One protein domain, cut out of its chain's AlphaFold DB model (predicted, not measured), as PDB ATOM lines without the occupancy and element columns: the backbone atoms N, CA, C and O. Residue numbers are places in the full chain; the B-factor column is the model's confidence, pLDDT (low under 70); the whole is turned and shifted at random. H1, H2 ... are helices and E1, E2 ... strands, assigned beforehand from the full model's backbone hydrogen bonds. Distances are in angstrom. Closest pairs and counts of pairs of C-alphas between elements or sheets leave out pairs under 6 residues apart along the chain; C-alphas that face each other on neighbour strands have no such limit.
ATOM      1  N   GLU A  60      46.073  45.932  34.360       81.31
ATOM      2  CA  GLU A  60      46.637  45.783  33.007       81.31
ATOM      3  C   GLU A  60      47.067  47.133  32.410       81.31
ATOM      4  O   GLU A  60      48.149  47.238  31.837       81.31
ATOM      5  N   ALA A  61      46.284  48.194  32.635       83.81
ATOM      6  CA  ALA A  61      46.617  49.547  32.195       83.81
ATOM      7  C   ALA A  61      47.871  50.102  32.894       83.81
ATOM      8  O   ALA A  61      48.713  50.728  32.249       83.81
ATOM      9  N   SER A  62      48.022  49.846  34.198       83.69
ATOM     10  CA  SER A  62      49.200  50.259  34.971       83.69
ATOM     11  C   SER A  62      50.466  49.565  34.464       83.69
ATOM     12  O   SER A  62      51.475  50.227  34.223       83.69
ATOM     13  N   VAL A  63      50.397  48.247  34.241       81.88
ATOM     14  CA  VAL A  63      51.514  47.465  33.687       81.88
ATOM     15  C   VAL A  63      51.843  47.928  32.266       81.88
ATOM     16  O   VAL A  63      53.013  48.124  31.943       81.88
ATOM     17  N   THR A  64      50.820  48.179  31.442       85.12
ATOM     18  CA  THR A  64      50.975  48.664  30.063       85.12
ATOM     19  C   THR A  64      51.706  49.993  30.002       85.12
ATOM     20  O   THR A  64      52.734  50.094  29.337       85.12
ATOM     21  N   ARG A  65      51.241  50.992  30.756       84.56
ATOM     22  CA  ARG A  65      51.883  52.310  30.800       84.56
ATOM     23  C   ARG A  65      53.326  52.229  31.298       84.56
ATOM     24  O   ARG A  65      54.202  52.919  30.777       84.56
ATOM     25  N   ARG A  66      53.600  51.365  32.279       81.25
ATOM     26  CA  ARG A  66      54.964  51.174  32.786       81.25
ATOM     27  C   ARG A  66      55.875  50.565  31.720       81.25
ATOM     28  O   ARG A  66      56.970  51.070  31.494       81.25
ATOM     29  N   PHE A  67      55.409  49.532  31.024       82.31
ATOM     30  CA  PHE A  67      56.172  48.894  29.954       82.31
ATOM     31  C   PHE A  67      56.418  49.840  28.775       82.31
ATOM     32  O   PHE A  67      57.526  49.907  28.248       82.31
ATOM     33  N   ALA A  68      55.413  50.629  28.400       86.94
ATOM     34  CA  ALA A  68      55.555  51.642  27.366       86.94
ATOM     35  C   ALA A  68      56.578  52.723  27.751       86.94
ATOM     36  O   ALA A  68      57.430  53.059  26.935       86.94
ATOM     37  N   THR A  69      56.592  53.169  29.014       84.94
ATOM     38  CA  THR A  69      57.604  54.112  29.529       84.94
ATOM     39  C   THR A  69      59.029  53.559  29.399       84.94
ATOM     40  O   THR A  69      59.938  54.281  28.984       84.94
ATOM     41  N   ILE A  70      59.230  52.273  29.714       82.88
ATOM     42  CA  ILE A  70      60.519  51.591  29.525       82.88
ATOM     43  C   ILE A  70      60.920  51.616  28.046       82.88
ATOM     44  O   ILE A  70      62.043  51.995  27.709       82.88
ATOM     45  N   LEU A  71      60.012  51.216  27.153       86.00
ATOM     46  CA  LEU A  71      60.275  51.169  25.715       86.00
ATOM     47  C   LEU A  71      60.576  52.560  25.145       86.00
ATOM     48  O   LEU A  71      61.505  52.701  24.354       86.00
ATOM     49  N   ASP A  72      59.854  53.589  25.582       86.69
ATOM     50  CA  ASP A  72      60.093  54.974  25.175       86.69
ATOM     51  C   ASP A  72      61.479  55.445  25.600       86.69
ATOM     52  O   ASP A  72      62.165  56.151  24.857       86.69
ATOM     53  N   PHE A  73      61.928  55.033  26.787       81.62
ATOM     54  CA  PHE A  73      63.275  55.319  27.248       81.62
ATOM     55  C   PHE A  73      64.332  54.621  26.379       81.62
ATOM     56  O   PHE A  73      65.248  55.283  25.884       81.62
ATOM     57  N   LEU A  74      64.174  53.313  26.145       81.88
ATOM     58  CA  LEU A  74      65.072  52.493  25.322       81.88
ATOM     59  C   LEU A  74      65.195  53.016  23.885       81.88
ATOM     60  O   LEU A  74      66.276  53.009  23.297       81.88
ATOM     61  N   LEU A  75      64.080  53.466  23.312       84.50
ATOM     62  CA  LEU A  75      63.965  53.797  21.894       84.50
ATOM     63  C   LEU A  75      64.097  55.294  21.606       84.50
ATOM     64  O   LEU A  75      64.100  55.679  20.435       84.50
ATOM     65  N   ARG A  76      64.268  56.136  22.634       83.75
ATOM     66  CA  ARG A  76      64.305  57.607  22.526       83.75
ATOM     67  C   ARG A  76      65.264  58.133  21.459       83.75
ATOM     68  O   ARG A  76      64.961  59.117  20.793       83.75
ATOM     69  N   SER A  77      66.418  57.486  21.300       79.44
ATOM     70  CA  SER A  77      67.457  57.899  20.342       79.44
ATOM     71  C   SER A  77      67.302  57.259  18.957       79.44
ATOM     72  O   SER A  77      68.177  57.399  18.105       79.44
ATOM     73  N   THR A  78      66.207  56.537  18.721       83.88
ATOM     74  CA  THR A  78      65.924  55.837  17.464       83.88
ATOM     75  C   THR A  78      64.784  56.523  16.702       83.88
ATOM     76  O   THR A  78      64.168  57.478  17.180       83.88
ATOM     77  N   LYS A  79      64.477  56.028  15.499       86.31
ATOM     78  CA  LYS A  79      63.265  56.411  14.747       86.31
ATOM     79  C   LYS A  79      62.028  55.600  15.149       86.31
ATOM     80  O   LYS A  79      60.951  55.823  14.601       86.31
ATOM     81  N   VAL A  80      62.182  54.655  16.074       88.31
ATOM     82  CA  VAL A  80      61.076  53.856  16.593       88.31
ATOM     83  C   VAL A  80      60.329  54.677  17.642       88.31
ATOM     84  O   VAL A  80      60.927  55.391  18.449       88.31
ATOM     85  N   ARG A  81      59.004  54.602  17.592       90.12
ATOM     86  CA  ARG A  81      58.071  55.265  18.496       90.12
ATOM     87  C   ARG A  81      57.187  54.217  19.143       90.12
ATOM     88  O   ARG A  81      56.706  53.309  18.458       90.12
ATOM     89  N   VAL A  82      56.960  54.376  20.438       90.44
ATOM     90  CA  VAL A  82      55.938  53.635  21.167       90.44
ATOM     91  C   VAL A  82      54.626  54.380  20.988       90.44
ATOM     92  O   VAL A  82      54.566  55.603  21.107       90.44
ATOM     93  N   ARG A  83      53.567  53.659  20.633       87.56
ATOM     94  CA  ARG A  83      52.229  54.231  20.535       87.56
ATOM     95  C   ARG A  83      51.281  53.441  21.436       87.56
ATOM     96  O   ARG A  83      51.196  52.223  21.305       87.56
ATOM     97  N   GLU A  84      50.586  54.145  22.326       83.31
ATOM     98  CA  GLU A  84      49.625  53.599  23.296       83.31
ATOM     99  C   GLU A  84      48.179  53.976  22.926       83.31
ATOM    100  O   GLU A  84      47.946  55.014  22.305       83.31
ATOM    101  N   GLY A  85      47.201  53.194  23.395       66.44
ATOM    102  CA  GLY A  85      45.801  53.636  23.483       66.44
ATOM    103  C   GLY A  85      44.860  53.063  22.425       66.44
ATOM    104  O   GLY A  85      44.332  53.800  21.598       66.44
ATOM    105  N   GLU A  86      44.609  51.751  22.486       65.25
ATOM    106  CA  GLU A  86      43.666  51.040  21.606       65.25
ATOM    107  C   GLU A  86      43.905  51.312  20.110       65.25
ATOM    108  O   GLU A  86      42.981  51.473  19.304       65.25
ATOM    109  N   ILE A  87      45.176  51.356  19.720       72.94
ATOM    110  CA  ILE A  87      45.556  51.675  18.350       72.94
ATOM    111  C   ILE A  87      45.200  50.495  17.463       72.94
ATOM    112  O   ILE A  87      45.524  49.348  17.756       72.94
ATOM    113  N   SER A  88      44.525  50.787  16.359       75.88
ATOM    114  CA  SER A  88      44.213  49.785  15.352       75.88
ATOM    115  C   SER A  88      45.408  49.547  14.436       75.88
ATOM    116  O   SER A  88      45.827  50.477  13.749       75.88
ATOM    117  N   SER A  89      45.907  48.309  14.363       76.06
ATOM    118  CA  SER A  89      46.934  47.964  13.367       76.06
ATOM    119  C   SER A  89      46.394  48.118  11.947       76.06
ATOM    120  O   SER A  89      45.334  47.585  11.597       76.06
ATOM    121  N   ASN A  90      47.169  48.789  11.104       78.62
ATOM    122  CA  ASN A  90      46.905  48.997   9.691       78.62
ATOM    123  C   ASN A  90      46.802  47.668   8.927       78.62
ATOM    124  O   ASN A  90      45.940  47.539   8.060       78.62
ATOM    125  N   ALA A  91      47.617  46.664   9.272       76.75
ATOM    126  CA  ALA A  91      47.528  45.336   8.663       76.75
ATOM    127  C   ALA A  91      46.151  44.700   8.920       76.75
ATOM    128  O   ALA A  91      45.494  44.211   8.000       76.75
ATOM    129  N   THR A  92      45.656  44.797  10.158       76.75
ATOM    130  CA  THR A  92      44.334  44.255  10.515       76.75
ATOM    131  C   THR A  92      43.186  45.031   9.871       76.75
ATOM    132  O   THR A  92      42.189  44.434   9.464       76.75
ATOM    133  N   GLN A  93      43.334  46.351   9.719       79.31
ATOM    134  CA  GLN A  93      42.367  47.177   8.997       79.31
ATOM    135  C   GLN A  93      42.295  46.790   7.514       79.31
ATOM    136  O   GLN A  93      41.196  46.646   6.982       79.31
ATOM    137  N   GLN A  94      43.442  46.585   6.859       79.38
ATOM    138  CA  GLN A  94      43.500  46.189   5.447       79.38
ATOM    139  C   GLN A  94      42.913  44.796   5.217       79.38
ATOM    140  O   GLN A  94      42.109  44.624   4.306       79.38
ATOM    141  N   MET A  95      43.242  43.823   6.072       78.12
ATOM    142  CA  MET A  95      42.676  42.473   5.981       78.12
ATOM    143  C   MET A  95      41.146  42.493   6.100       78.12
ATOM    144  O   MET A  95      40.447  41.841   5.329       78.12
ATOM    145  N   ARG A  96      40.597  43.287   7.028       75.94
ATOM    146  CA  ARG A  96      39.140  43.441   7.158       75.94
ATOM    147  C   ARG A  96      38.509  44.112   5.945       75.94
ATOM    148  O   ARG A  96      37.455  43.669   5.508       75.94
ATOM    149  N   GLN A  97      39.147  45.142   5.386       79.00
ATOM    150  CA  GLN A  97      38.677  45.771   4.148       79.00
ATOM    151  C   GLN A  97      38.643  44.767   2.996       79.00
ATOM    152  O   GLN A  97      37.646  44.695   2.284       79.00
ATOM    153  N   TYR A  98      39.691  43.955   2.852       81.44
ATOM    154  CA  TYR A  98      39.735  42.891   1.856       81.44
ATOM    155  C   TYR A  98      38.609  41.870   2.064       81.44
ATOM    156  O   TYR A  98      37.847  41.603   1.139       81.44
ATOM    157  N   ASN A  99      38.436  41.362   3.286       79.62
ATOM    158  CA  ASN A  99      37.370  40.410   3.596       79.62
ATOM    159  C   ASN A  99      35.976  41.000   3.339       79.62
ATOM    160  O   ASN A  99      35.122  40.314   2.785       79.62
ATOM    161  N   ALA A 100      35.750  42.273   3.667       80.44
ATOM    162  CA  ALA A 100      34.486  42.946   3.384       80.44
ATOM    163  C   ALA A 100      34.215  43.060   1.875       80.44
ATOM    164  O   ALA A 100      33.077  42.873   1.452       80.44
ATOM    165  N   ILE A 101      35.252  43.317   1.065       82.06
ATOM    166  CA  ILE A 101      35.154  43.342  -0.403       82.06
ATOM    167  C   ILE A 101      34.825  41.947  -0.954       82.06
ATOM    168  O   ILE A 101      33.966  41.826  -1.823       82.06
ATOM    169  N   VAL A 102      35.497  40.904  -0.462       84.38
ATOM    170  CA  VAL A 102      35.363  39.535  -0.989       84.38
ATOM    171  C   VAL A 102      34.059  38.866  -0.552       84.38
ATOM    172  O   VAL A 102      33.427  38.184  -1.354       84.38
ATOM    173  N   PHE A 103      33.651  39.051   0.704       82.31
ATOM    174  CA  PHE A 103      32.531  38.326   1.315       82.31
ATOM    175  C   PHE A 103      31.282  39.190   1.557       82.31
ATOM    176  O   PHE A 103      30.253  38.660   1.963       82.31
ATOM    177  N   GLY A 104      31.339  40.497   1.273       71.25
ATOM    178  CA  GLY A 104      30.171  41.383   1.266       71.25
ATOM    179  C   GLY A 104      29.648  41.780   2.651       71.25
ATOM    180  O   GLY A 104      28.466  41.593   2.934       71.25
ATOM    181  N   GLU A 105      30.487  42.372   3.508       68.25
ATOM    182  CA  GLU A 105      30.048  42.942   4.797       68.25
ATOM    183  C   GLU A 105      29.647  44.427   4.699       68.25
ATOM    184  O   GLU A 105      30.295  45.236   4.037       68.25
ATOM    185  N   SER A 106      28.577  44.806   5.412       55.53
ATOM    186  CA  SER A 106      27.904  46.112   5.317       55.53
ATOM    187  C   SER A 106      28.325  47.158   6.360       55.53
ATOM    188  O   SER A 106      27.818  48.284   6.344       55.53
ATOM    189  N   SER A 107      29.243  46.843   7.280       57.41
ATOM    190  CA  SER A 107      29.602  47.793   8.339       57.41
ATOM    191  C   SER A 107      30.699  48.770   7.877       57.41
ATOM    192  O   SER A 107      31.852  48.408   7.678       57.41
ATOM    193  N   LYS A 108      30.337  50.052   7.712       54.94
ATOM    194  CA  LYS A 108      31.254  51.160   7.353       54.94
ATOM    195  C   LYS A 108      32.227  51.561   8.474       54.94
ATOM    196  O   LYS A 108      32.986  52.514   8.317       54.94
ATOM    197  N   VAL A 109      32.190  50.886   9.622       57.00
ATOM    198  CA  VAL A 109      33.037  51.224  10.766       57.00
ATOM    199  C   VAL A 109      34.398  50.568  10.560       57.00
ATOM    200  O   VAL A 109      34.530  49.352  10.668       57.00
ATOM    201  N   GLN A 110      35.422  51.375  10.271       54.00
ATOM    202  CA  GLN A 110      36.820  50.940  10.298       54.00
ATOM    203  C   GLN A 110      37.206  50.556  11.736       54.00
ATOM    204  O   GLN A 110      37.743  51.360  12.488       54.00
ATOM    205  N   CYS A 111      36.906  49.324  12.132       61.56
ATOM    206  CA  CYS A 111      37.334  48.753  13.401       61.56
ATOM    207  C   CYS A 111      38.503  47.806  13.120       61.56
ATOM    208  O   CYS A 111      38.309  46.702  12.606       61.56
ATOM    209  N   GLY A 112      39.726  48.268  13.383       62.75
ATOM    210  CA  GLY A 112      40.901  47.402  13.408       62.75
ATOM    211  C   GLY A 112      41.064  46.754  14.779       62.75
ATOM    212  O   GLY A 112      40.376  47.101  15.741       62.75
ATOM    213  N   ARG A 113      41.979  45.790  14.878       69.38
ATOM    214  CA  ARG A 113      42.302  45.183  16.167       69.38
ATOM    215  C   ARG A 113      42.992  46.225  17.040       69.38
ATOM    216  O   ARG A 113      44.040  46.730  16.652       69.38
ATOM    217  N   LYS A 114      42.401  46.518  18.196       76.12
ATOM    218  CA  LYS A 114      42.983  47.391  19.214       76.12
ATOM    219  C   LYS A 114      44.190  46.697  19.838       76.12
ATOM    220  O   LYS A 114      44.081  45.548  20.259       76.12
ATOM    221  N   ILE A 115      45.320  47.385  19.836       80.50
ATOM    222  CA  ILE A 115      46.593  46.922  20.380       80.50
ATOM    223  C   ILE A 115      46.945  47.816  21.568       80.50
ATOM    224  O   ILE A 115      46.781  49.038  21.483       80.50
ATOM    225  N   ASP A 116      47.435  47.204  22.647       84.75
ATOM    226  CA  ASP A 116      47.843  47.923  23.857       84.75
ATOM    227  C   ASP A 116      49.037  48.836  23.562       84.75
ATOM    228  O   ASP A 116      48.981  50.043  23.812       84.75
ATOM    229  N   ILE A 117      50.097  48.264  22.976       87.75
ATOM    230  CA  ILE A 117      51.309  48.976  22.565       87.75
ATOM    231  C   ILE A 117      51.693  48.586  21.136       87.75
ATOM    232  O   ILE A 117      51.911  47.413  20.826       87.75
ATOM    233  N   LEU A 118      51.855  49.582  20.269       89.06
ATOM    234  CA  LEU A 118      52.357  49.410  18.910       89.06
ATOM    235  C   LEU A 118      53.718  50.096  18.766       89.06
ATOM    236  O   LEU A 118      53.834  51.309  18.941       89.06
ATOM    237  N   LEU A 119      54.739  49.321  18.404       89.81
ATOM    238  CA  LEU A 119      56.037  49.844  17.995       89.81
ATOM    239  C   LEU A 119      55.998  50.146  16.504       89.81
ATOM    240  O   LEU A 119      55.753  49.255  15.686       89.81
ATOM    241  N   ALA A 120      56.263  51.397  16.148       90.62
ATOM    242  CA  ALA A 120      56.256  51.828  14.761       90.62
ATOM    243  C   ALA A 120      57.450  52.728  14.448       90.62
ATOM    244  O   ALA A 120      57.894  53.504  15.290       90.62
ATOM    245  N   CYS A 121      57.967  52.632  13.228       90.25
ATOM    246  CA  CYS A 121      58.994  53.530  12.722       90.25
ATOM    247  C   CYS A 121      58.345  54.617  11.869       90.25
ATOM    248  O   CYS A 121      57.511  54.324  11.001       90.25
ATOM    249  N   ASP A 122      58.751  55.865  12.091       82.81
ATOM    250  CA  ASP A 122      58.365  56.953  11.203       82.81
ATOM    251  C   ASP A 122      58.949  56.679   9.808       82.81
ATOM    252  O   ASP A 122      60.155  56.474   9.637       82.81
ATOM    253  N   SER A 123      58.072  56.625   8.806       79.38
ATOM    254  CA  SER A 123      58.441  56.367   7.416       79.38
ATOM    255  C   SER A 123      58.111  57.585   6.560       79.38
ATOM    256  O   SER A 123      57.236  58.373   6.906       79.38
ATOM    257  N   ASN A 124      58.767  57.715   5.406       77.00
ATOM    258  CA  ASN A 124      58.435  58.757   4.427       77.00
ATOM    259  C   ASN A 124      57.081  58.514   3.727       77.00
ATOM    260  O   ASN A 124      56.696  59.289   2.855       77.00
ATOM    261  N   SER A 125      56.379  57.423   4.048       77.12
ATOM    262  CA  SER A 125      55.059  57.131   3.494       77.12
ATOM    263  C   SER A 125      53.947  57.736   4.355       77.12
ATOM    264  O   SER A 125      54.157  58.100   5.510       77.12
ATOM    265  N   ALA A 126      52.732  57.812   3.806       76.81
ATOM    266  CA  ALA A 126      51.570  58.374   4.500       76.81
ATOM    267  C   ALA A 126      51.187  57.624   5.795       76.81
ATOM    268  O   ALA A 126      50.385  58.129   6.579       76.81
ATOM    269  N   LYS A 127      51.729  56.419   6.021       79.69
ATOM    270  CA  LYS A 127      51.498  55.627   7.229       79.69
ATOM    271  C   LYS A 127      52.831  55.210   7.865       79.69
ATOM    272  O   LYS A 127      53.804  54.938   7.162       79.69
ATOM    273  N   PRO A 128      52.906  55.148   9.199       83.12
ATOM    274  CA  PRO A 128      54.086  54.623   9.874       83.12
ATOM    275  C   PRO A 128      54.261  53.130   9.561       83.12
ATOM    276  O   PRO A 128      53.281  52.415   9.340       83.12
ATOM    277  N   LEU A 129      55.508  52.663   9.554       88.00
ATOM    278  CA  LEU A 129      55.802  51.241   9.403       88.00
ATOM    279  C   LEU A 129      55.624  50.557  10.760       88.00
ATOM    280  O   LEU A 129      56.371  50.841  11.695       88.00
ATOM    281  N   GLU A 130      54.641  49.671  10.866       88.69
ATOM    282  CA  GLU A 130      54.405  48.864  12.066       88.69
ATOM    283  C   GLU A 130      55.487  47.785  12.176       88.69
ATOM    284  O   GLU A 130      55.710  47.034  11.229       88.69
ATOM    285  N   LEU A 131      56.183  47.735  13.312       87.19
ATOM    286  CA  LEU A 131      57.283  46.797  13.551       87.19
ATOM    287  C   LEU A 131      56.862  45.640  14.451       87.19
ATOM    288  O   LEU A 131      57.246  44.499  14.215       87.19
ATOM    289  N   SER A 132      56.124  45.945  15.519       85.88
ATOM    290  CA  SER A 132      55.706  44.954  16.506       85.88
ATOM    291  C   SER A 132      54.498  45.442  17.293       85.88
ATOM    292  O   SER A 132      54.375  46.632  17.586       85.88
ATOM    293  N   SER A 133      53.625  44.509  17.657       85.69
ATOM    294  CA  SER A 133      52.490  44.719  18.549       85.69
ATOM    295  C   SER A 133      52.728  43.975  19.854       85.69
ATOM    296  O   SER A 133      53.032  42.781  19.842       85.69
ATOM    297  N   ILE A 134      52.551  44.661  20.972       84.44
ATOM    298  CA  ILE A 134      52.709  44.101  22.308       84.44
ATOM    299  C   ILE A 134      51.350  44.174  22.990       84.44
ATOM    300  O   ILE A 134      50.692  45.214  22.980       84.44
ATOM    301  N   GLU A 135      50.951  43.054  23.581       83.06
ATOM    302  CA  GLU A 135      49.757  42.967  24.405       83.06
ATOM    303  C   GLU A 135      50.106  42.445  25.780       83.06
ATOM    304  O   GLU A 135      50.892  41.505  25.931       83.06
ATOM    305  N   ILE A 136      49.512  43.077  26.781       81.25
ATOM    306  CA  ILE A 136      49.826  42.823  28.175       81.25
ATOM    307  C   ILE A 136      48.609  42.180  28.821       81.25
ATOM    308  O   ILE A 136      47.460  42.470  28.501       81.25
ATOM    309  N   LYS A 137      48.867  41.232  29.718       81.06
ATOM    310  CA  LYS A 137      47.831  40.599  30.529       81.06
ATOM    311  C   LYS A 137      48.191  40.742  31.989       81.06
ATOM    312  O   LYS A 137      49.367  40.773  32.356       81.06
ATOM    313  N   LYS A 138      47.153  40.823  32.817       74.44
ATOM    314  CA  LYS A 138      47.307  40.886  34.267       74.44
ATOM    315  C   LYS A 138      48.102  39.685  34.808       74.44
ATOM    316  O   LYS A 138      48.051  38.590  34.232       74.44
ATOM    317  N   PRO A 139      48.778  39.853  35.953       70.06
ATOM    318  CA  PRO A 139      49.449  38.749  36.623       70.06
ATOM    319  C   PRO A 139      48.430  37.648  36.953       70.06
ATOM    320  O   PRO A 139      47.358  37.924  37.485       70.06
ATOM    321  N   GLY A 140      48.749  36.394  36.620       74.25
ATOM    322  CA  GLY A 140      47.861  35.256  36.890       74.25
ATOM    323  C   GLY A 140      46.709  35.067  35.896       74.25
ATOM    324  O   GLY A 140      45.796  34.300  36.196       74.25
ATOM    325  N   ALA A 141      46.741  35.727  34.732       81.69
ATOM    326  CA  ALA A 141      45.841  35.401  33.624       81.69
ATOM    327  C   ALA A 141      45.875  33.897  33.304       81.69
ATOM    328  O   ALA A 141      46.928  33.250  33.376       81.69
ATOM    329  N   HIS A 142      44.716  33.329  32.968       87.12
ATOM    330  CA  HIS A 142      44.620  31.902  32.698       87.12
ATOM    331  C   HIS A 142      45.378  31.568  31.410       87.12
ATOM    332  O   HIS A 142      45.340  32.318  30.436       87.12
ATOM    333  N   ARG A 143      46.037  30.405  31.362       84.94
ATOM    334  CA  ARG A 143      46.832  29.991  30.195       84.94
ATOM    335  C   ARG A 143      46.026  30.035  28.892       84.94
ATOM    336  O   ARG A 143      46.530  30.516  27.887       84.94
ATOM    337  N   GLY A 144      44.761  29.617  28.939       84.31
ATOM    338  CA  GLY A 144      43.857  29.691  27.789       84.31
ATOM    339  C   GLY A 144      43.574  31.122  27.314       84.31
ATOM    340  O   GLY A 144      43.446  31.335  26.115       84.31
ATOM    341  N   GLU A 145      43.537  32.114  28.212       80.88
ATOM    342  CA  GLU A 145      43.386  33.527  27.829       80.88
ATOM    343  C   GLU A 145      44.646  34.028  27.112       80.88
ATOM    344  O   GLU A 145      44.548  34.721  26.102       80.88
ATOM    345  N   VAL A 146      45.829  33.633  27.595       82.25
ATOM    346  CA  VAL A 146      47.118  33.968  26.970       82.25
ATOM    347  C   VAL A 146      47.242  33.320  25.590       82.25
ATOM    348  O   VAL A 146      47.577  34.005  24.628       82.25
ATOM    349  N   GLU A 147      46.929  32.028  25.467       81.31
ATOM    350  CA  GLU A 147      46.975  31.293  24.196       81.31
ATOM    351  C   GLU A 147      45.952  31.836  23.195       81.31
ATOM    352  O   GLU A 147      46.289  32.092  22.041       81.31
ATOM    353  N   GLN A 148      44.716  32.100  23.633       77.31
ATOM    354  CA  GLN A 148      43.714  32.742  22.784       77.31
ATOM    355  C   GLN A 148      44.200  34.113  22.309       77.31
ATOM    356  O   GLN A 148      43.966  34.480  21.160       77.31
ATOM    357  N   GLN A 149      44.895  34.869  23.160       72.69
ATOM    358  CA  GLN A 149      45.431  36.171  22.786       72.69
ATOM    359  C   GLN A 149      46.593  36.076  21.792       72.69
ATOM    360  O   GLN A 149      46.631  36.845  20.832       72.69
ATOM    361  N   GLN A 150      47.503  35.120  21.984       69.25
ATOM    362  CA  GLN A 150      48.598  34.842  21.053       69.25
ATOM    363  C   GLN A 150      48.076  34.388  19.692       69.25
ATOM    364  O   GLN A 150      48.551  34.870  18.671       69.25
ATOM    365  N   ASN A 151      47.044  33.545  19.672       63.47
ATOM    366  CA  ASN A 151      46.418  33.091  18.434       63.47
ATOM    367  C   ASN A 151      45.709  34.215  17.680       63.47
ATOM    368  O   ASN A 151      45.531  34.111  16.476       63.47
ATOM    369  N   LYS A 152      45.332  35.314  18.345       59.62
ATOM    370  CA  LYS A 152      44.856  36.498  17.626       59.62
ATOM    371  C   LYS A 152      45.998  37.202  16.868       59.62
ATOM    372  O   LYS A 152      45.694  38.042  16.030       59.62
ATOM    373  N   ASN A 153      47.273  36.974  17.201       53.75
ATOM    374  CA  ASN A 153      48.442  37.611  16.560       53.75
ATOM    375  C   ASN A 153      49.004  36.819  15.364       53.75
ATOM    376  O   ASN A 153      49.954  37.293  14.739       53.75
TER     377      ASN A 153
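AT A GLANCE: This is residues 60 to 153 of the 154 residues of an uncharacterized protein of Hesseltinella vesiculosa (UniProt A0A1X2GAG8). A small, strongly twisted sheet of three strands is covered on one face by H1, which runs along the strands, while H2 and H3 reach away from it as two separate arms in different directions. E1 and E2 bend sharply, E2 and E3 form a hairpin, and H3 folds back after the stretch that leaves E3. The printed part has 94 residues, with three named helices and three named strands in the order H1, E1, H2, E2, E3, H3; the sheet's order is E1, E2, E3, antiparallel throughout, and the class is mixed, helices and strands. The whole is flat and only just loose, close to compact, with a radius of gyration of the C-alphas of 15.3 A and spans of 43 by 41 by 18 A.

HOW THE PARTS SIT: The inner strand E2, residues 114 to 121, has the edge strands E1, residues 80 to 88, and E3, residues 129 to 134, as antiparallel neighbours. E1 bends by 106 degrees at residue 85, and E2 by 76 degrees at residue 117. Between E1 and E2, N 81 and O 120 are 2.8 A apart and N 118 and O 83 are 2.9 A apart, both within hydrogen-bond range. In the hairpin of E2 and E3, N 119 and O 132 are within hydrogen-bond range at 2.8 A. H1, residues 60 to 75, is on the sheet at a height of 8.9 A, over E1 and E2, forming two layers, a helix on one face of a sheet. On the local plane its line and that of E2 stand at 2 degrees, along the strands. The closest C-alphas of H1 and E1 are those of Asp 72 and Val 82, 5.9 A apart. H2, residues 90 to 103, is only just not on the sheet, with 4 pairs of C-alphas within 10 A. Its closest C-alpha pair with E3 is Asn 90 and Glu 130, 7.9 A. H3, residues 143 to 151, is not on the sheet and is apart from H1, H2, E1 and E2. In H1, H2 and H3, every O i to N i+4 pair is within hydrogen-bond range.

IN THESE COORDINATES: E1 measures 17.4 A, E2 18.3 A and E3 15.1 A from first to last C-alpha. H1 begins at C-alpha 60 (46.637, 45.783, 33.007) and measures 22.1 A. H2 measures 19.8 A. H3 measures 12.2 A and ends at C-alpha 151 (46.418, 33.091, 18.434).

THE WHOLE: The C-alphas farthest apart, those of Ser 77 and Gly 104, are 45.0 A apart. The printed part has no cut, and no link is long. The mean pLDDT of the printed part is 78.8; residues 85 to 86, 105 to 113 and 150 to 153 are under 70.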